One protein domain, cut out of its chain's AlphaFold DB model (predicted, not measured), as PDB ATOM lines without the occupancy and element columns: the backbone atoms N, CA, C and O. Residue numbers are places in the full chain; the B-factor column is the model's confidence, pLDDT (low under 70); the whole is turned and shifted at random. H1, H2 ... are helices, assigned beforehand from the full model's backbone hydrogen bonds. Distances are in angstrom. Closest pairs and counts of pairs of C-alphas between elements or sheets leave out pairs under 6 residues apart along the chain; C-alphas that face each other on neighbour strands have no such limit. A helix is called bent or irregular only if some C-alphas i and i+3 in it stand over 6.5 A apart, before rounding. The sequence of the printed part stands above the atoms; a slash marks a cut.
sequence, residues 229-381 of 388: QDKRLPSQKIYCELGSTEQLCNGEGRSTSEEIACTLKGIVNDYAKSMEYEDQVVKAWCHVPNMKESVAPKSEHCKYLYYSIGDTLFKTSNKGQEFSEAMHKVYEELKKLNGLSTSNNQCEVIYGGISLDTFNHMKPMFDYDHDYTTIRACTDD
ATOM      1  N   GLN A 229     246.347 315.170 295.781       78.00
ATOM      2  CA  GLN A 229     245.822 316.121 294.795       78.00
ATOM      3  C   GLN A 229     246.894 317.043 294.204       78.00
ATOM      4  O   GLN A 229     246.730 317.516 293.082       78.00
ATOM      5  N   ASP A 230     248.011 317.251 294.906       81.75
ATOM      6  CA  ASP A 230     249.092 318.124 294.435       81.75
ATOM      7  C   ASP A 230     249.997 317.435 293.395       81.75
ATOM      8  O   ASP A 230     250.827 318.084 292.746       81.75
ATOM      9  N   LYS A 231     249.847 316.114 293.202       82.12
ATOM     10  CA  LYS A 231     250.593 315.359 292.189       82.12
ATOM     11  C   LYS A 231     250.035 315.683 290.803       82.12
ATOM     12  O   LYS A 231     248.833 315.606 290.561       82.12
ATOM     13  N   ARG A 232     250.913 316.055 289.871       85.69
ATOM     14  CA  ARG A 232     250.503 316.510 288.529       85.69
ATOM     15  C   ARG A 232     250.313 315.367 287.545       85.69
ATOM     16  O   ARG A 232     249.479 315.477 286.652       85.69
ATOM     17  N   LEU A 233     251.090 314.304 287.706       90.81
ATOM     18  CA  LEU A 233     251.116 313.182 286.781       90.81
ATOM     19  C   LEU A 233     250.166 312.062 287.240       90.81
ATOM     20  O   LEU A 233     250.108 311.790 288.444       90.81
ATOM     21  N   PRO A 234     249.414 311.428 286.319       92.31
ATOM     22  CA  PRO A 234     248.549 310.291 286.628       92.31
ATOM     23  C   PRO A 234     249.238 309.186 287.439       92.31
ATOM     24  O   PRO A 234     248.709 308.783 288.475       92.31
ATOM     25  N   SER A 235     250.436 308.756 287.035       93.00
ATOM     26  CA  SER A 235     251.203 307.711 287.726       93.00
ATOM     27  C   SER A 235     251.513 308.102 289.179       93.00
ATOM     28  O   SER A 235     251.300 307.331 290.114       93.00
ATOM     29  N   GLN A 236     251.928 309.352 289.399       91.00
ATOM     30  CA  GLN A 236     252.260 309.886 290.720       91.00
ATOM     31  C   GLN A 236     251.043 309.961 291.642       91.00
ATOM     32  O   GLN A 236     251.176 309.708 292.840       91.00
ATOM     33  N   LYS A 237     249.866 310.311 291.104       90.19
ATOM     34  CA  LYS A 237     248.607 310.293 291.865       90.19
ATOM     35  C   LYS A 237     248.317 308.881 292.367       90.19
ATOM     36  O   LYS A 237     248.030 308.710 293.546       90.19
ATOM     37  N   ILE A 238     248.490 307.879 291.504       92.12
ATOM     38  CA  ILE A 238     248.263 306.469 291.841       92.12
ATOM     39  C   ILE A 238     249.223 305.987 292.927       92.12
ATOM     40  O   ILE A 238     248.776 305.454 293.939       92.12
ATOM     41  N   TYR A 239     250.531 306.199 292.763       92.44
ATOM     42  CA  TYR A 239     251.502 305.790 293.785       92.44
ATOM     43  C   TYR A 239     251.269 306.492 295.124       92.44
ATOM     44  O   TYR A 239     251.425 305.876 296.177       92.44
ATOM     45  N   CYS A 240     250.849 307.758 295.094       89.19
ATOM     46  CA  CYS A 240     250.470 308.473 296.304       89.19
ATOM     47  C   CYS A 240     249.249 307.835 296.979       89.19
ATOM     48  O   CYS A 240     249.290 307.570 298.176       89.19
ATOM     49  N   GLU A 241     248.187 307.523 296.231       88.94
ATOM     50  CA  GLU A 241     246.999 306.848 296.774       88.94
ATOM     51  C   GLU A 241     247.338 305.479 297.391       88.94
ATOM     52  O   GLU A 241     246.839 305.148 298.469       88.94
ATOM     53  N   LEU A 242     248.243 304.718 296.762       89.69
ATOM     54  CA  LEU A 242     248.731 303.440 297.288       89.69
ATOM     55  C   LEU A 242     249.497 303.593 298.613       89.69
ATOM     56  O   LEU A 242     249.339 302.757 299.501       89.69
ATOM     57  N   GLY A 243     250.301 304.650 298.764       84.06
ATOM     58  CA  GLY A 243     251.108 304.898 299.967       84.06
ATOM     59  C   GLY A 243     250.379 305.626 301.105       84.06
ATOM     60  O   GLY A 243     250.749 305.468 302.271       84.06
ATOM     61  N   SER A 244     249.340 306.404 300.790       77.25
ATOM     62  CA  SER A 244     248.671 307.315 301.736       77.25
ATOM     63  C   SER A 244     247.355 306.784 302.308       77.25
ATOM     64  O   SER A 244     246.716 307.470 303.105       77.25
ATOM     65  N   THR A 245     246.908 305.587 301.928       73.25
ATOM     66  CA  THR A 245     245.619 305.081 302.409       73.25
ATOM     67  C   THR A 245     245.660 304.660 303.886       73.25
ATOM     68  O   THR A 245     246.550 303.934 304.332       73.25
ATOM     69  N   GLU A 246     244.658 305.087 304.659       73.19
ATOM     70  CA  GLU A 246     244.362 304.532 305.990       73.19
ATOM     71  C   GLU A 246     243.473 303.281 305.906       73.19
ATOM     72  O   GLU A 246     243.124 302.687 306.929       73.19
ATOM     73  N   GLN A 247     243.059 302.873 304.696       67.12
ATOM     74  CA  GLN A 247     242.245 301.675 304.532       67.12
ATOM     75  C   GLN A 247     243.052 300.440 304.911       67.12
ATOM     76  O   GLN A 247     243.844 299.910 304.135       67.12
ATOM     77  N   LEU A 248     242.770 299.949 306.110       69.19
ATOM     78  CA  LEU A 248     243.132 298.609 306.529       69.19
ATOM     79  C   LEU A 248     242.430 297.582 305.633       69.19
ATOM     80  O   LEU A 248     241.382 297.865 305.040       69.19
ATOM     81  N   CYS A 249     242.995 296.377 305.559       78.25
ATOM     82  CA  CYS A 249     242.416 295.227 304.866       78.25
ATOM     83  C   CYS A 249     241.128 294.744 305.566       78.25
ATOM     84  O   CYS A 249     241.060 293.662 306.138       78.25
ATOM     85  N   ASN A 250     240.077 295.561 305.521       67.69
ATOM     86  CA  ASN A 250     238.813 295.330 306.199       67.69
ATOM     87  C   ASN A 250     237.816 294.749 305.195       67.69
ATOM     88  O   ASN A 250     237.155 295.474 304.450       67.69
ATOM     89  N   GLY A 251     237.724 293.424 305.148       68.38
ATOM     90  CA  GLY A 251     236.718 292.708 304.370       68.38
ATOM     91  C   GLY A 251     236.510 291.306 304.926       68.38
ATOM     92  O   GLY A 251     237.468 290.646 305.318       68.38
ATOM     93  N   GLU A 252     235.260 290.850 304.974       67.94
ATOM     94  CA  GLU A 252     234.933 289.501 305.435       67.94
ATOM     95  C   GLU A 252     235.634 288.461 304.541       67.94
ATOM     96  O   GLU A 252     235.513 288.498 303.316       67.94
ATOM     97  N   GLY A 253     236.432 287.579 305.152       72.06
ATOM     98  CA  GLY A 253     237.233 286.575 304.443       72.06
ATOM     99  C   GLY A 253     238.555 287.075 303.844       72.06
ATOM    100  O   GLY A 253     239.212 286.299 303.152       72.06
ATOM    101  N   ARG A 254     238.963 288.330 304.088       76.94
ATOM    102  CA  ARG A 254     240.300 288.842 303.734       76.94
ATOM    103  C   ARG A 254     241.286 288.639 304.885       76.94
ATOM    104  O   ARG A 254     240.888 288.648 306.045       76.94
ATOM    105  N   SER A 255     242.559 288.480 304.540       81.94
ATOM    106  CA  SER A 255     243.659 288.524 305.493       81.94
ATOM    107  C   SER A 255     243.755 289.912 306.113       81.94
ATOM    108  O   SER A 255     243.557 290.914 305.418       81.94
ATOM    109  N   THR A 256     244.034 289.972 307.412       83.75
ATOM    110  CA  THR A 256     244.137 291.258 308.113       83.75
ATOM    111  C   THR A 256     245.450 291.959 307.771       83.75
ATOM    112  O   THR A 256     246.416 291.330 307.330       83.75
ATOM    113  N   SER A 257     245.507 293.275 307.988       82.44
ATOM    114  CA  SER A 257     246.743 294.043 307.809       82.44
ATOM    115  C   SER A 257     247.892 293.473 308.651       82.44
ATOM    116  O   SER A 257     249.025 293.427 308.184       82.44
ATOM    117  N   GLU A 258     247.602 292.979 309.859       80.81
ATOM    118  CA  GLU A 258     248.584 292.352 310.748       80.81
ATOM    119  C   GLU A 258     249.100 291.014 310.208       80.81
ATOM    120  O   GLU A 258     250.291 290.733 310.323       80.81
ATOM    121  N   GLU A 259     248.240 290.188 309.603       80.88
ATOM    122  CA  GLU A 259     248.654 288.924 308.976       80.88
ATOM    123  C   GLU A 259     249.574 289.175 307.777       80.88
ATOM    124  O   GLU A 259     250.603 288.508 307.627       80.88
ATOM    125  N   ILE A 260     249.235 290.171 306.953       83.38
ATOM    126  CA  ILE A 260     250.052 290.583 305.807       83.38
ATOM    127  C   ILE A 260     251.395 291.138 306.293       83.38
ATOM    128  O   ILE A 260     252.439 290.673 305.837       83.38
ATOM    129  N   ALA A 261     251.388 292.063 307.258       84.44
ATOM    130  CA  ALA A 261     252.604 292.639 307.833       84.44
ATOM    131  C   ALA A 261     253.514 291.558 308.433       84.44
ATOM    132  O   ALA A 261     254.697 291.500 308.114       84.44
ATOM    133  N   CYS A 262     252.960 290.641 309.234       82.25
ATOM    134  CA  CYS A 262     253.708 289.544 309.849       82.25
ATOM    135  C   CYS A 262     254.374 288.639 308.802       82.25
ATOM    136  O   CYS A 262     255.525 288.232 308.965       82.25
ATOM    137  N   THR A 263     253.665 288.361 307.708       83.50
ATOM    138  CA  THR A 263     254.187 287.553 306.604       83.50
ATOM    139  C   THR A 263     255.327 288.275 305.884       83.50
ATOM    140  O   THR A 263     256.391 287.698 305.655       83.50
ATOM    141  N   LEU A 264     255.140 289.561 305.577       83.31
ATOM    142  CA  LEU A 264     256.152 290.379 304.912       83.31
ATOM    143  C   LEU A 264     257.383 290.584 305.786       83.31
ATOM    144  O   LEU A 264     258.490 290.515 305.270       83.31
ATOM    145  N   LYS A 265     257.216 290.743 307.099       80.69
ATOM    146  CA  LYS A 265     258.309 290.914 308.058       80.69
ATOM    147  C   LYS A 265     259.369 289.828 307.971       80.69
ATOM    148  O   LYS A 265     260.557 290.123 308.067       80.69
ATOM    149  N   GLY A 266     258.956 288.573 307.791       78.19
ATOM    150  CA  GLY A 266     259.894 287.464 307.604       78.19
ATOM    151  C   GLY A 266     260.797 287.690 306.392       78.19
ATOM    152  O   GLY A 266     262.012 287.633 306.511       78.19
ATOM    153  N   ILE A 267     260.192 288.045 305.259       78.88
ATOM    154  CA  ILE A 267     260.889 288.286 303.990       78.88
ATOM    155  C   ILE A 267     261.745 289.553 304.073       78.88
ATOM    156  O   ILE A 267     262.885 289.577 303.632       78.88
ATOM    157  N   VAL A 268     261.210 290.619 304.662       72.75
ATOM    158  CA  VAL A 268     261.906 291.898 304.818       72.75
ATOM    159  C   VAL A 268     263.169 291.711 305.628       72.75
ATOM    160  O   VAL A 268     264.205 292.164 305.179       72.75
ATOM    161  N   ASN A 269     263.140 290.987 306.748       74.94
ATOM    162  CA  ASN A 269     264.358 290.749 307.529       74.94
ATOM    163  C   ASN A 269     265.453 290.010 306.738       74.94
ATOM    164  O   ASN A 269     266.633 290.201 307.030       74.94
ATOM    165  N   ASP A 270     265.077 289.204 305.742       78.19
ATOM    166  CA  ASP A 270     266.026 288.488 304.889       78.19
ATOM    167  C   ASP A 270     266.630 289.390 303.788       78.19
ATOM    168  O   ASP A 270     267.762 289.155 303.362       78.19
ATOM    169  N   TYR A 271     265.915 290.441 303.349       74.38
ATOM    170  CA  TYR A 271     266.239 291.200 302.123       74.38
ATOM    171  C   TYR A 271     266.328 292.732 302.256       74.38
ATOM    172  O   TYR A 271     266.853 293.400 301.359       74.38
ATOM    173  N   ALA A 272     265.821 293.307 303.342       66.25
ATOM    174  CA  ALA A 272     265.648 294.740 303.555       66.25
ATOM    175  C   ALA A 272     265.934 295.137 305.018       66.25
ATOM    176  O   ALA A 272     265.699 294.389 305.962       66.25
ATOM    177  N   LYS A 273     266.460 296.350 305.229       63.78
ATOM    178  CA  LYS A 273     266.914 296.806 306.562       63.78
ATOM    179  C   LYS A 273     265.863 297.578 307.373       63.78
ATOM    180  O   LYS A 273     266.152 297.964 308.504       63.78
ATOM    181  N   SER A 274     264.676 297.844 306.817       64.94
ATOM    182  CA  SER A 274     263.681 298.745 307.424       64.94
ATOM    183  C   SER A 274     262.297 298.115 307.572       64.94
ATOM    184  O   SER A 274     261.742 297.584 306.613       64.94
ATOM    185  N   MET A 275     261.706 298.281 308.761       59.91
ATOM    186  CA  MET A 275     260.312 297.924 309.065       59.91
ATOM    187  C   MET A 275     259.289 298.800 308.321       59.91
ATOM    188  O   MET A 275     258.144 298.393 308.165       59.91
ATOM    189  N   GLU A 276     259.682 299.977 307.814       68.31
ATOM    190  CA  GLU A 276     258.774 300.880 307.077       68.31
ATOM    191  C   GLU A 276     258.305 300.293 305.736       68.31
ATOM    192  O   GLU A 276     257.283 300.713 305.188       68.31
ATOM    193  N   TYR A 277     259.037 299.304 305.218       78.00
ATOM    194  CA  TYR A 277     258.640 298.548 304.037       78.00
ATOM    195  C   TYR A 277     257.293 297.847 304.243       78.00
ATOM    196  O   TYR A 277     256.435 297.884 303.360       78.00
ATOM    197  N   GLU A 278     257.109 297.210 305.405       79.69
ATOM    198  CA  GLU A 278     255.940 296.374 305.691       79.69
ATOM    199  C   GLU A 278     254.666 297.211 305.596       79.69
ATOM    200  O   GLU A 278     253.749 296.860 304.856       79.69
ATOM    201  N   ASP A 279     254.653 298.370 306.253       82.38
ATOM    202  CA  ASP A 279     253.493 299.257 306.288       82.38
ATOM    203  C   ASP A 279     253.111 299.778 304.898       82.38
ATOM    204  O   ASP A 279     251.927 299.830 304.560       82.38
ATOM    205  N   GLN A 280     254.090 300.156 304.070       84.81
ATOM    206  CA  GLN A 280     253.819 300.668 302.723       84.81
ATOM    207  C   GLN A 280     253.271 299.578 301.801       84.81
ATOM    208  O   GLN A 280     252.296 299.810 301.082       84.81
ATOM    209  N   VAL A 281     253.856 298.380 301.846       87.56
ATOM    210  CA  VAL A 281     253.386 297.257 301.031       87.56
ATOM    211  C   VAL A 281     252.007 296.792 301.487       87.56
ATOM    212  O   VAL A 281     251.146 296.556 300.640       87.56
ATOM    213  N   VAL A 282     251.754 296.723 302.798       87.38
ATOM    214  CA  VAL A 282     250.431 296.393 303.354       87.38
ATOM    215  C   VAL A 282     249.390 297.401 302.878       87.38
ATOM    216  O   VAL A 282     248.355 296.994 302.355       87.38
ATOM    217  N   LYS A 283     249.659 298.707 302.995       88.00
ATOM    218  CA  LYS A 283     248.740 299.761 302.535       88.00
ATOM    219  C   LYS A 283     248.427 299.633 301.049       88.00
ATOM    220  O   LYS A 283     247.251 299.577 300.682       88.00
ATOM    221  N   ALA A 284     249.457 299.505 300.212       89.50
ATOM    222  CA  ALA A 284     249.284 299.341 298.774       89.50
ATOM    223  C   ALA A 284     248.456 298.083 298.457       89.50
ATOM    224  O   ALA A 284     247.462 298.160 297.735       89.50
ATOM    225  N   TRP A 285     248.797 296.941 299.060       88.06
ATOM    226  CA  TRP A 285     248.087 295.672 298.883       88.06
ATOM    227  C   TRP A 285     246.611 295.759 299.295       88.06
ATOM    228  O   TRP A 285     245.731 295.308 298.559       88.06
ATOM    229  N   CYS A 286     246.322 296.376 300.444       86.06
ATOM    230  CA  CYS A 286     244.959 296.561 300.941       86.06
ATOM    231  C   CYS A 286     244.136 297.519 300.072       86.06
ATOM    232  O   CYS A 286     242.912 297.369 299.977       86.06
ATOM    233  N   HIS A 287     244.785 298.495 299.432       87.00
ATOM    234  CA  HIS A 287     244.104 299.517 298.648       87.00
ATOM    235  C   HIS A 287     243.688 299.042 297.258       87.00
ATOM    236  O   HIS A 287     242.583 299.348 296.810       87.00
ATOM    237  N   VAL A 288     244.555 298.280 296.586       88.00
ATOM    238  CA  VAL A 288     244.393 297.903 295.174       88.00
ATOM    239  C   VAL A 288     243.012 297.314 294.843       88.00
ATOM    240  O   VAL A 288     242.404 297.776 293.877       88.00
ATOM    241  N   PRO A 289     242.431 296.384 295.630       83.38
ATOM    242  CA  PRO A 289     241.092 295.853 295.350       83.38
ATOM    243  C   PRO A 289     239.971 296.902 295.342       83.38
ATOM    244  O   PRO A 289     238.917 296.667 294.752       83.38
ATOM    245  N   ASN A 290     240.171 298.026 296.034       82.81
ATOM    246  CA  ASN A 290     239.192 299.099 296.195       82.81
ATOM    247  C   ASN A 290     239.467 300.289 295.260       82.81
ATOM    248  O   ASN A 290     238.717 301.270 295.272       82.81
ATOM    249  N   MET A 291     240.534 300.219 294.462       83.94
ATOM    250  CA  MET A 291     240.926 301.278 293.547       83.94
ATOM    251  C   MET A 291     239.870 301.441 292.446       83.94
ATOM    252  O   MET A 291     239.377 300.475 291.857       83.94
ATOM    253  N   LYS A 292     239.472 302.686 292.172       83.94
ATOM    254  CA  LYS A 292     238.417 302.970 291.190       83.94
ATOM    255  C   LYS A 292     238.960 302.817 289.768       83.94
ATOM    256  O   LYS A 292     240.049 303.292 289.461       83.94
ATOM    257  N   GLU A 293     238.142 302.268 288.870       81.19
ATOM    258  CA  GLU A 293     238.468 302.171 287.433       81.19
ATOM    259  C   GLU A 293     238.704 303.536 286.771       81.19
ATOM    260  O   GLU A 293     239.404 303.625 285.768       81.19
ATOM    261  N   SER A 294     238.145 304.608 287.342       76.50
ATOM    262  CA  SER A 294     238.373 305.979 286.881       76.50
ATOM    263  C   SER A 294     239.797 306.479 287.128       76.50
ATOM    264  O   SER A 294     240.183 307.473 286.526       76.50
ATOM    265  N   VAL A 295     240.536 305.848 288.044       76.94
ATOM    266  CA  VAL A 295     241.922 306.215 288.368       76.94
ATOM    267  C   VAL A 295     242.887 305.420 287.490       76.94
ATOM    268  O   VAL A 295     243.772 305.995 286.868       76.94
ATOM    269  N   ALA A 296     242.679 304.107 287.389       82.75
ATOM    270  CA  ALA A 296     243.399 303.237 286.468       82.75
ATOM    271  C   ALA A 296     242.506 302.057 286.056       82.75
ATOM    272  O   ALA A 296     241.706 301.594 286.880       82.75
ATOM    273  N   PRO A 297     242.644 301.518 284.829       83.00
ATOM    274  CA  PRO A 297     241.954 300.294 284.438       83.00
ATOM    275  C   PRO A 297     242.293 299.145 285.395       83.00
ATOM    276  O   PRO A 297     243.445 298.993 285.797       83.00
ATOM    277  N   LYS A 298     241.319 298.279 285.705       80.88
ATOM    278  CA  LYS A 298     241.533 297.099 286.571       80.88
ATOM    279  C   LYS A 298     242.698 296.211 286.127       80.88
ATOM    280  O   LYS A 298     243.348 295.596 286.963       80.88
ATOM    281  N   SER A 299     242.971 296.140 284.823       81.31
ATOM    282  CA  SER A 299     244.105 295.389 284.273       81.31
ATOM    283  C   SER A 299     245.470 295.961 284.670       81.31
ATOM    284  O   SER A 299     246.455 295.229 284.670       81.31
ATOM    285  N   GLU A 300     245.537 297.248 285.018       89.25
ATOM    286  CA  GLU A 300     246.774 297.961 285.356       89.25
ATOM    287  C   GLU A 300     247.023 298.035 286.867       89.25
ATOM    288  O   GLU A 300     248.153 298.242 287.298       89.25
ATOM    289  N   HIS A 301     245.996 297.803 287.686       89.75
ATOM    290  CA  HIS A 301     246.072 297.820 289.152       89.75
ATOM    291  C   HIS A 301     247.233 296.980 289.699       89.75
ATOM    292  O   HIS A 301     248.028 297.457 290.505       89.75
ATOM    293  N   CYS A 302     247.389 295.752 289.199       89.50
ATOM    294  CA  CYS A 302     248.478 294.871 289.616       89.50
ATOM    295  C   CYS A 302     249.861 295.355 289.159       89.50
ATOM    296  O   CYS A 302     250.842 295.087 289.847       89.50
ATOM    297  N   LYS A 303     249.960 296.077 288.033       92.94
ATOM    298  CA  LYS A 303     251.230 296.649 287.554       92.94
ATOM    299  C   LYS A 303     251.670 297.816 288.420       92.94
ATOM    300  O   LYS A 303     252.829 297.868 288.818       92.94
ATOM    301  N   TYR A 304     250.741 298.693 288.793       93.75
ATOM    302  CA  TYR A 304     251.025 299.750 289.763       93.75
ATOM    303  C   TYR A 304     251.453 299.181 291.111       93.75
ATOM    304  O   TYR A 304     252.453 299.629 291.665       93.75
ATOM    305  N   LEU A 305     250.765 298.145 291.599       92.44
ATOM    306  CA  LEU A 305     251.175 297.435 292.807       92.44
ATOM    307  C   LEU A 305     252.585 296.846 292.674       92.44
ATOM    308  O   LEU A 305     253.403 297.034 293.565       92.44
ATOM    309  N   TYR A 306     252.889 296.198 291.548       93.38
ATOM    310  CA  TYR A 306     254.204 295.618 291.267       93.38
ATOM    311  C   TYR A 306     255.324 296.644 291.321       93.38
ATOM    312  O   TYR A 306     256.307 296.453 292.035       93.38
ATOM    313  N   TYR A 307     255.159 297.759 290.616       94.38
ATOM    314  CA  TYR A 307     256.155 298.819 290.636       94.38
ATOM    315  C   TYR A 307     256.213 299.546 291.982       94.38
ATOM    316  O   TYR A 307     257.291 299.975 292.370       94.38
ATOM    317  N   SER A 308     255.102 299.645 292.718       92.88
ATOM    318  CA  SER A 308     255.099 300.208 294.072       92.88
ATOM    319  C   SER A 308     255.880 299.324 295.044       92.88
ATOM    320  O   SER A 308     256.735 299.831 295.759       92.88
ATOM    321  N   ILE A 309     255.629 298.009 295.052       91.50
ATOM    322  CA  ILE A 309     256.337 297.054 295.916       91.50
ATOM    323  C   ILE A 309     257.826 297.036 295.571       91.50
ATOM    324  O   ILE A 309     258.655 297.148 296.469       91.50
ATOM    325  N   GLY A 310     258.170 296.942 294.283       91.12
ATOM    326  CA  GLY A 310     259.566 296.929 293.851       91.12
ATOM    327  C   GLY A 310     260.307 298.225 294.180       91.12
ATOM    328  O   GLY A 310     261.450 298.168 294.620       91.12
ATOM    329  N   ASP A 311     259.658 299.384 294.058       89.94
ATOM    330  CA  ASP A 311     260.250 300.675 294.429       89.94
ATOM    331  C   ASP A 311     260.485 300.775 295.944       89.94
ATOM    332  O   ASP A 311     261.561 301.188 296.381       89.94
ATOM    333  N   THR A 312     259.521 300.331 296.760       87.62
ATOM    334  CA  THR A 312     259.686 300.261 298.220       87.62
ATOM    335  C   THR A 312     260.788 299.270 298.610       87.62
ATOM    336  O   THR A 312     261.578 299.568 299.506       87.62
ATOM    337  N   LEU A 313     260.888 298.120 297.933       85.56
ATOM    338  CA  LEU A 313     261.908 297.097 298.188       85.56
ATOM    339  C   LEU A 313     263.307 297.586 297.822       85.56
ATOM    340  O   LEU A 313     264.254 297.400 298.580       85.56
ATOM    341  N   PHE A 314     263.432 298.246 296.672       81.44
ATOM    342  CA  PHE A 314     264.685 298.836 296.218       81.44
ATOM    343  C   PHE A 314     265.197 299.884 297.206       81.44
ATOM    344  O   PHE A 314     266.363 299.852 297.587       81.44
ATOM    345  N   LYS A 315     264.321 300.778 297.677       78.69
ATOM    346  CA  LYS A 315     264.693 301.836 298.629       78.69
ATOM    347  C   LYS A 315     265.207 301.306 299.967       78.69
ATOM    348  O   LYS A 315     265.915 302.029 300.663       78.69
ATOM    349  N   THR A 316     264.839 300.084 300.347       70.44
ATOM    350  CA  THR A 316     265.179 299.498 301.651       70.44
ATOM    351  C   THR A 316     266.202 298.361 301.571       70.44
ATOM    352  O   THR A 316     266.655 297.890 302.622       70.44
ATOM    353  N   SER A 317     266.604 297.945 300.364       69.50
ATOM    354  CA  SER A 317     267.571 296.869 300.125       69.50
ATOM    355  C   SER A 317     268.931 297.405 299.667       69.50
ATOM    356  O   SER A 317     269.022 298.288 298.822       69.50
ATOM    357  N   ASN A 318     270.014 296.835 300.199       62.62
ATOM    358  CA  ASN A 318     271.394 297.112 299.783       62.62
ATOM    359  C   ASN A 318     271.969 296.031 298.850       62.62
ATOM    360  O   ASN A 318     273.157 296.061 298.542       62.62
ATOM    361  N   LYS A 319     271.152 295.060 298.429       68.19
ATOM    362  CA  LYS A 319     271.607 293.885 297.683       68.19
ATOM    363  C   LYS A 319     270.898 293.780 296.340       68.19
ATOM    364  O   LYS A 319     269.945 293.021 296.174       68.19
ATOM    365  N   GLY A 320     271.396 294.519 295.348       70.00
ATOM    366  CA  GLY A 320     270.818 294.519 293.999       70.00
ATOM    367  C   GLY A 320     270.717 293.125 293.362       70.00
ATOM    368  O   GLY A 320     269.748 292.847 292.657       70.00
ATOM    369  N   GLN A 321     271.655 292.222 293.677       72.69
ATOM    370  CA  GLN A 321     271.661 290.838 293.183       72.69
ATOM    371  C   GLN A 321     270.524 289.973 293.760       72.69
ATOM    372  O   GLN A 321     270.090 289.027 293.109       72.69
ATOM    373  N   GLU A 322     269.998 290.312 294.940       85.25
ATOM    374  CA  GLU A 322     268.924 289.560 295.606       85.25
ATOM    375  C   GLU A 322     267.525 290.143 295.315       85.25
ATOM    376  O   GLU A 322     266.514 289.542 295.680       85.25
ATOM    377  N   PHE A 323     267.435 291.276 294.603       87.38
ATOM    378  CA  PHE A 323     266.170 291.975 294.332       87.38
ATOM    379  C   PHE A 323     265.117 291.079 293.671       87.38
ATOM    380  O   PHE A 323     263.960 291.054 294.092       87.38
ATOM    381  N   SER A 324     265.513 290.313 292.649       89.31
ATOM    382  CA  SER A 324     264.582 289.425 291.951       89.31
ATOM    383  C   SER A 324     264.034 288.333 292.865       89.31
ATOM    384  O   SER A 324     262.869 287.953 292.730       89.31
ATOM    385  N   GLU A 325     264.875 287.776 293.738       89.25
ATOM    386  CA  GLU A 325     264.467 286.722 294.665       89.25
ATOM    387  C   GLU A 325     263.512 287.293 295.713       89.25
ATOM    388  O   GLU A 325     262.466 286.705 295.987       89.25
ATOM    389  N   ALA A 326     263.826 288.481 296.226       88.31
ATOM    390  CA  ALA A 326     262.998 289.197 297.176       88.31
ATOM    391  C   ALA A 326     261.618 289.541 296.584       88.31
ATOM    392  O   ALA A 326     260.599 289.194 297.181       88.31
ATOM    393  N   MET A 327     261.556 290.116 295.373       89.94
ATOM    394  CA  MET A 327     260.292 290.364 294.659       89.94
ATOM    395  C   MET A 327     259.477 289.080 294.485       89.94
ATOM    396  O   MET A 327     258.268 289.073 294.717       89.94
ATOM    397  N   HIS A 328     260.129 287.983 294.100       89.31
ATOM    398  CA  HIS A 328     259.459 286.700 293.926       89.31
ATOM    399  C   HIS A 328     258.871 286.180 295.245       89.31
ATOM    400  O   HIS A 328     257.688 285.845 295.291       89.31
ATOM    401  N   LYS A 329     259.656 286.182 296.329       89.12
ATOM    402  CA  LYS A 329     259.211 285.729 297.657       89.12
ATOM    403  C   LYS A 329     258.057 286.559 298.198       89.12
ATOM    404  O   LYS A 329     257.082 285.987 298.679       89.12
ATOM    405  N   VAL A 330     258.131 287.886 298.071       88.94
ATOM    406  CA  VAL A 330     257.052 288.797 298.482       88.94
ATOM    407  C   VAL A 330     255.737 288.392 297.829       88.94
ATOM    408  O   VAL A 330     254.741 288.191 298.516       88.94
ATOM    409  N   TYR A 331     255.729 288.200 296.515       88.00
ATOM    410  CA  TYR A 331     254.512 287.831 295.804       88.00
ATOM    411  C   TYR A 331     254.038 286.396 296.064       88.00
ATOM    412  O   TYR A 331     252.829 286.174 296.114       88.00
ATOM    413  N   GLU A 332     254.945 285.434 296.245       87.56
ATOM    414  CA  GLU A 332     254.587 284.063 296.640       87.56
ATOM    415  C   GLU A 332     253.851 284.044 297.981       87.56
ATOM    416  O   GLU A 332     252.845 283.351 298.134       87.56
ATOM    417  N   GLU A 333     254.307 284.840 298.945       86.44
ATOM    418  CA  GLU A 333     253.626 284.968 300.227       86.44
ATOM    419  C   GLU A 333     252.303 285.725 300.109       86.44
ATOM    420  O   GLU A 333     251.277 285.261 300.606       86.44
ATOM    421  N   LEU A 334     252.284 286.848 299.388       83.88
ATOM    422  CA  LEU A 334     251.065 287.624 299.175       83.88
ATOM    423  C   LEU A 334     249.975 286.812 298.447       83.88
ATOM    424  O   LEU A 334     248.791 286.972 298.744       83.88
ATOM    425  N   LYS A 335     250.349 285.881 297.559       82.69
ATOM    426  CA  LYS A 335     249.423 284.955 296.880       82.69
ATOM    427  C   LYS A 335     248.710 284.000 297.841       82.69
ATOM    428  O   LYS A 335     247.596 283.560 297.549       82.69
ATOM    429  N   LYS A 336     249.322 283.672 298.982       82.50
ATOM    430  CA  LYS A 336     248.709 282.822 300.019       82.50
ATOM    431  C   LYS A 336     247.660 283.573 300.835       82.50
ATOM    432  O   LYS A 336     246.846 282.937 301.505       82.50
ATOM    433  N   LEU A 337     247.685 284.904 300.794       80.00
ATOM    434  CA  LEU A 337     246.796 285.763 301.560       80.00
ATOM    435  C   LEU A 337     245.501 286.027 300.790       80.00
ATOM    436  O   LEU A 337     245.480 286.227 299.574       80.00
ATOM    437  N   ASN A 338     244.388 286.064 301.517       69.94
ATOM    438  CA  ASN A 338     243.095 286.382 300.930       69.94
ATOM    439  C   ASN A 338     242.949 287.905 300.849       69.94
ATOM    440  O   ASN A 338     243.139 288.602 301.837       69.94
ATOM    441  N   GLY A 339     242.564 288.469 299.705       65.81
ATOM    442  CA  GLY A 339     242.343 289.923 299.637       65.81
ATOM    443  C   GLY A 339     242.297 290.495 298.234       65.81
ATOM    444  O   GLY A 339     241.485 291.376 297.959       65.81
ATOM    445  N   LEU A 340     243.085 289.919 297.330       66.38
ATOM    446  CA  LEU A 340     243.221 290.366 295.948       66.38
ATOM    447  C   LEU A 340     242.417 289.508 294.964       66.38
ATOM    448  O   LEU A 340     242.905 289.095 293.922       66.38
ATOM    449  N   SER A 341     241.143 289.252 295.268       56.78
ATOM    450  CA  SER A 341     240.206 288.791 294.237       56.78
ATOM    451  C   SER A 341     239.659 290.008 293.500       56.78
ATOM    452  O   SER A 341     238.530 290.439 293.739       56.78
ATOM    453  N   THR A 342     240.459 290.581 292.597       54.44
ATOM    454  CA  THR A 342     239.834 291.307 291.485       54.44
ATOM    455  C   THR A 342     239.087 290.264 290.665       54.44
ATOM    456  O   THR A 342     239.520 289.117 290.580       54.44
ATOM    457  N   SER A 343     237.925 290.621 290.132       49.56
ATOM    458  CA  SER A 343     236.875 289.705 289.674       49.56
ATOM    459  C   SER A 343     237.251 288.669 288.599       49.56
ATOM    460  O   SER A 343     236.337 288.010 288.133       49.56
ATOM    461  N   ASN A 344     238.527 288.502 288.217       49.38
ATOM    462  CA  ASN A 344     239.022 287.326 287.499       49.38
ATOM    463  C   ASN A 344     240.524 286.983 287.660       49.38
ATOM    464  O   ASN A 344     240.903 285.994 287.058       49.38
ATOM    465  N   ASN A 345     241.373 287.698 288.420       56.88
ATOM    466  CA  ASN A 345     242.784 287.300 288.627       56.88
ATOM    467  C   ASN A 345     243.374 287.895 289.923       56.88
ATOM    468  O   ASN A 345     243.215 289.086 290.203       56.88
ATOM    469  N   GLN A 346     244.080 287.064 290.693       69.44
ATOM    470  CA  GLN A 346     244.989 287.523 291.750       69.44
ATOM    471  C   GLN A 346     246.165 288.268 291.101       69.44
ATOM    472  O   GLN A 346     246.559 287.919 289.990       69.44
ATOM    473  N   CYS A 347     246.714 289.301 291.751       79.12
ATOM    474  CA  CYS A 347     247.924 289.944 291.238       79.12
ATOM    475  C   CYS A 347     249.092 288.955 291.298       79.12
ATOM    476  O   CYS A 347     249.653 288.716 292.365       79.12
ATOM    477  N   GLU A 348     249.432 288.365 290.156       79.06
ATOM    478  CA  GLU A 348     250.600 287.502 290.019       79.06
ATOM    479  C   GLU A 348     251.867 288.332 289.784       79.06
ATOM    480  O   GLU A 348     251.803 289.503 289.392       79.06
ATOM    481  N   VAL A 349     253.030 287.717 290.017       79.12
ATOM    482  CA  VAL A 349     254.319 288.304 289.634       79.12
ATOM    483  C   VAL A 349     254.301 288.559 288.132       79.12
ATOM    484  O   VAL A 349     254.228 287.626 287.339       79.12
ATOM    485  N   ILE A 350     254.384 289.829 287.743       82.00
ATOM    486  CA  ILE A 350     254.280 290.236 286.337       82.00
ATOM    487  C   ILE A 350     255.576 289.926 285.590       82.00
ATOM    488  O   ILE A 350     255.547 289.418 284.472       82.00
ATOM    489  N   TYR A 351     256.712 290.188 286.237       82.62
ATOM    490  CA  TYR A 351     258.039 289.889 285.712       82.62
ATOM    491  C   TYR A 351     258.808 289.069 286.747       82.62
ATOM    492  O   TYR A 351     259.333 289.605 287.725       82.62
ATOM    493  N   GLY A 352     258.814 287.748 286.565       78.56
ATOM    494  CA  GLY A 352     259.650 286.849 287.358       78.56
ATOM    495  C   GLY A 352     261.093 286.919 286.870       78.56
ATOM    496  O   GLY A 352     261.325 286.883 285.664       78.56
ATOM    497  N   GLY A 353     262.060 287.019 287.782       83.88
ATOM    498  CA  GLY A 353     263.476 287.021 287.398       83.88
ATOM    499  C   GLY A 353     264.041 288.386 286.986       83.88
ATOM    500  O   GLY A 353     265.144 288.427 286.446       83.88
ATOM    501  N   ILE A 354     263.305 289.490 287.162       87.38
ATOM    502  CA  ILE A 354     263.785 290.810 286.732       87.38
ATOM    503  C   ILE A 354     264.955 291.272 287.615       87.38
ATOM    504  O   ILE A 354     264.848 291.298 288.842       87.38
ATOM    505  N   SER A 355     266.076 291.658 286.999       88.88
ATOM    506  CA  SER A 355     267.167 292.300 287.737       88.88
ATOM    507  C   SER A 355     266.738 293.679 288.232       88.88
ATOM    508  O   SER A 355     265.860 294.317 287.643       88.88
ATOM    509  N   LEU A 356     267.388 294.168 289.288       86.94
ATOM    510  CA  LEU A 356     267.140 295.518 289.784       86.94
ATOM    511  C   LEU A 356     267.360 296.580 288.695       86.94
ATOM    512  O   LEU A 356     266.541 297.484 288.538       86.94
ATOM    513  N   ASP A 357     268.411 296.436 287.887       86.12
ATOM    514  CA  ASP A 357     268.682 297.363 286.788       86.12
ATOM    515  C   ASP A 357     267.545 297.368 285.773       86.12
ATOM    516  O   ASP A 357     267.050 298.425 285.391       86.12
ATOM    517  N   THR A 358     267.058 296.191 285.373       89.44
ATOM    518  CA  THR A 358     265.939 296.099 284.427       89.44
ATOM    519  C   THR A 358     264.675 296.721 285.024       89.44
ATOM    520  O   THR A 358     263.975 297.468 284.340       89.44
ATOM    521  N   PHE A 359     264.406 296.490 286.313       91.75
ATOM    522  CA  PHE A 359     263.298 297.125 287.025       91.75
ATOM    523  C   PHE A 359     263.394 298.659 286.984       91.75
ATOM    524  O   PHE A 359     262.416 299.324 286.632       91.75
ATOM    525  N   ASN A 360     264.583 299.207 287.251       87.81
ATOM    526  CA  ASN A 360     264.855 300.645 287.244       87.81
ATOM    527  C   ASN A 360     264.682 301.296 285.864       87.81
ATOM    528  O   ASN A 360     264.395 302.487 285.796       87.81
ATOM    529  N   HIS A 361     264.793 300.534 284.774       87.69
ATOM    530  CA  HIS A 361     264.476 301.019 283.427       87.69
ATOM    531  C   HIS A 361     262.989 300.864 283.088       87.69
ATOM    532  O   HIS A 361     262.385 301.755 282.490       87.69
ATOM    533  N   MET A 362     262.378 299.746 283.481       90.00
ATOM    534  CA  MET A 362     260.992 299.442 283.128       90.00
ATOM    535  C   MET A 362     259.983 300.311 283.874       90.00
ATOM    536  O   MET A 362     258.982 300.702 283.277       90.00
ATOM    537  N   LYS A 363     260.229 300.634 285.150       93.94
ATOM    538  CA  LYS A 363     259.313 301.477 285.929       93.94
ATOM    539  C   LYS A 363     259.148 302.874 285.303       93.94
ATOM    540  O   LYS A 363     258.012 303.234 285.014       93.94
ATOM    541  N   PRO A 364     260.215 303.644 285.004       90.38
ATOM    542  CA  PRO A 364     260.069 304.936 284.333       90.38
ATOM    543  C   PRO A 364     259.379 304.856 282.969       90.38
ATOM    544  O   PRO A 364     258.622 305.759 282.628       90.38
ATOM    545  N   MET A 365     259.609 303.792 282.189       90.81
ATOM    546  CA  MET A 365     258.912 303.599 280.910       90.81
ATOM    547  C   MET A 365     257.411 303.381 281.109       90.81
ATOM    548  O   MET A 365     256.605 303.964 280.387       90.81
ATOM    549  N   PHE A 366     257.040 302.567 282.099       93.81
ATOM    550  CA  PHE A 366     255.648 302.349 282.474       93.81
ATOM    551  C   PHE A 366     254.981 303.643 282.964       93.81
ATOM    552  O   PHE A 366     253.883 303.970 282.509       93.81
ATOM    553  N   ASP A 367     255.657 304.401 283.831       93.31
ATOM    554  CA  ASP A 367     255.175 305.687 284.345       93.31
ATOM    555  C   ASP A 367     254.974 306.683 283.196       93.31
ATOM    556  O   ASP A 367     253.917 307.299 283.071       93.31
ATOM    557  N   TYR A 368     255.956 306.777 282.293       91.50
ATOM    558  CA  TYR A 368     255.894 307.652 281.127       91.50
ATOM    559  C   TYR A 368     254.734 307.311 280.189       91.50
ATOM    560  O   TYR A 368     254.060 308.229 279.730       91.50
ATOM    561  N   ASP A 369     254.470 306.030 279.915       92.06
ATOM    562  CA  ASP A 369     253.350 305.603 279.060       92.06
ATOM    563  C   ASP A 369     251.999 306.109 279.599       92.06
ATOM    564  O   ASP A 369     251.166 306.632 278.853       92.06
ATOM    565  N   HIS A 370     251.824 306.067 280.922       92.25
ATOM    566  CA  HIS A 370     250.611 306.539 281.592       92.25
ATOM    567  C   HIS A 370     250.559 308.062 281.752       92.25
ATOM    568  O   HIS A 370     249.477 308.656 281.751       92.25
ATOM    569  N   ASP A 371     251.717 308.708 281.839       93.38
ATOM    570  CA  ASP A 371     251.831 310.153 282.000       93.38
ATOM    571  C   ASP A 371     251.887 310.904 280.667       93.38
ATOM    572  O   ASP A 371     251.695 312.123 280.638       93.38
ATOM    573  N   TYR A 372     252.108 310.198 279.555       91.62
ATOM    574  CA  TYR A 372     252.390 310.773 278.243       91.62
ATOM    575  C   TYR A 372     251.351 311.808 277.816       91.62
ATOM    576  O   TYR A 372     251.698 312.905 277.378       91.62
ATOM    577  N   THR A 373     250.063 311.492 277.987       90.06
ATOM    578  CA  THR A 373     248.971 312.398 277.600       90.06
ATOM    579  C   THR A 373     249.009 313.696 278.411       90.06
ATOM    580  O   THR A 373     248.848 314.780 277.848       90.06
ATOM    581  N   THR A 374     249.266 313.609 279.718       89.75
ATOM    582  CA  THR A 374     249.375 314.776 280.603       89.75
ATOM    583  C   THR A 374     250.635 315.585 280.311       89.75
ATOM    584  O   THR A 374     250.565 316.811 280.232       89.75
ATOM    585  N   ILE A 375     251.775 314.920 280.105       89.56
ATOM    586  CA  ILE A 375     253.045 315.568 279.755       89.56
ATOM    587  C   ILE A 375     252.895 316.328 278.434       89.56
ATOM    588  O   ILE A 375     253.229 317.510 278.370       89.56
ATOM    589  N   ARG A 376     252.323 315.688 277.407       88.94
ATOM    590  CA  ARG A 376     252.109 316.291 276.086       88.94
ATOM    591  C   ARG A 376     251.160 317.490 276.129       88.94
ATOM    592  O   ARG A 376     251.422 318.506 275.493       88.94
ATOM    593  N   ALA A 377     250.076 317.409 276.898       87.69
ATOM    594  CA  ALA A 377     249.160 318.539 277.054       87.69
ATOM    595  C   ALA A 377     249.867 319.767 277.662       87.69
ATOM    596  O   ALA A 377     249.667 320.887 277.198       87.69
ATOM    597  N   CYS A 378     250.747 319.554 278.646       81.75
ATOM    598  CA  CYS A 378     251.543 320.621 279.254       81.75
ATOM    599  C   CYS A 378     252.574 321.240 278.292       81.75
ATOM    600  O   CYS A 378     252.926 322.408 278.461       81.75
ATOM    601  N   THR A 379     253.079 320.483 277.310       81.19
ATOM    602  CA  THR A 379     254.041 320.997 276.320       81.19
ATOM    603  C   THR A 379     253.370 321.746 275.173       81.19
ATOM    604  O   THR A 379     253.936 322.720 274.681       81.19
ATOM    605  N   ASP A 380     252.177 321.312 274.761       78.81
ATOM    606  CA  ASP A 380     251.466 321.877 273.608       78.81
ATOM    607  C   ASP A 380     250.721 323.186 273.961       78.81
ATOM    608  O   ASP A 380     250.550 324.049 273.098       78.81
ATOM    609  N   ASP A 381     250.334 323.384 275.229       63.69
ATOM    610  CA  ASP A 381     249.776 324.645 275.734       63.69
ATOM    611  C   ASP A 381     250.292 324.960 277.159       63.69
ATOM    612  O   ASP A 381     249.697 324.554 278.165       63.69
TER     613      ASP A 381
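AT A GLANCE: This is residues 229 to 381 of the 388 residues of the protein "KIR protein" of Plasmodium coatneyi (UniProt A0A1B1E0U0). Helix H4 runs through the middle of a cluster of mostly crossed helices, with H3 folded back beside it as a hairpin; H2 and H5 lie side by side towards one end of the body, and H1 and arm H6a lie towards the other. The longest helix, H6, bends sharply, and its residues 376 to 380 with residue 381 stick out as a short tail. The printed part has 153 residues with six named helices, H1 to H6 in chain order, and no named strand: all helix. It is compact, with a radius of gyration of the C-alphas of 15.4 A and spans of 50 by 38 by 28 A.

IN THESE COORDINATES: H6, residues 356 to 380, was assigned as one helix by its hydrogen bonds but is bent, with C-alphas 370 and 373 7.3 A apart. Its arm H6a, residues 356 to 370, is 21.5 A long and begins at C-alpha 356 (267.140, 295.518, 289.784); H6b, residues 373 to 380, ends at C-alpha 380 (251.466, 321.877, 273.608). H4, residues 298 to 316, measures 28.1 A; H5, residues 320 to 336, 25.7 A; H3, residues 276 to 290, 22.5 A; H2, residues 257 to 271, 20.5 A. H1, residues 234 to 244, measures 15.4 A from C-alpha 234 (248.549, 310.291, 286.628). H5 is irregular, with C-alphas 321 and 324 7.3 A apart; H3 and H4 are only just irregular, at 6.8 A between C-alphas 286 and 289 and 6.9 A between C-alphas 299 and 302.

HOW THE PARTS SIT: H6a and H6b stand at a steep tilt of 67 degrees. H6a only just touches the hub, H4, with 3 pairs of C-alphas within 8 A, closest at Tyr 307 and Lys 363, 6.3 A. H4 and H3 form a helical hairpin, opposite ways at a shallow tilt of 4 degrees; their closest C-alphas, Val 281 and Ile 309, are 5.9 A apart. H5 touches H4 at a steep tilt of 48 degrees, closest at Gly 310 and Met 327, 6.7 A. H2 touches H5 at a shallow tilt of 25 degrees, opposite ways, closest at Tyr 271 and Ala 326, 6.2 A. H1 touches H3 at a steep tilt of 65 degrees, closest at Leu 242 and Ala 284, 4.4 A. H1 and H5 are apart. Every O i to N i+4 pair is within hydrogen-bond range in H1 and H6b; the counts are 8 of 11 in H2, 9 of 11 in H3, 13 of 15 in H4, 10 of 13 in H5 and 10 of 11 in H6a.

THE WHOLE: The C-alphas farthest apart, of Gly 266 and Asp 381, are 50.0 A apart. The printed part has no cut. The links H1 to H2 and H5 to H6 are long. Mean pLDDT of the printed part is 81.9, with 23 residues under 70, among them 338 to 346.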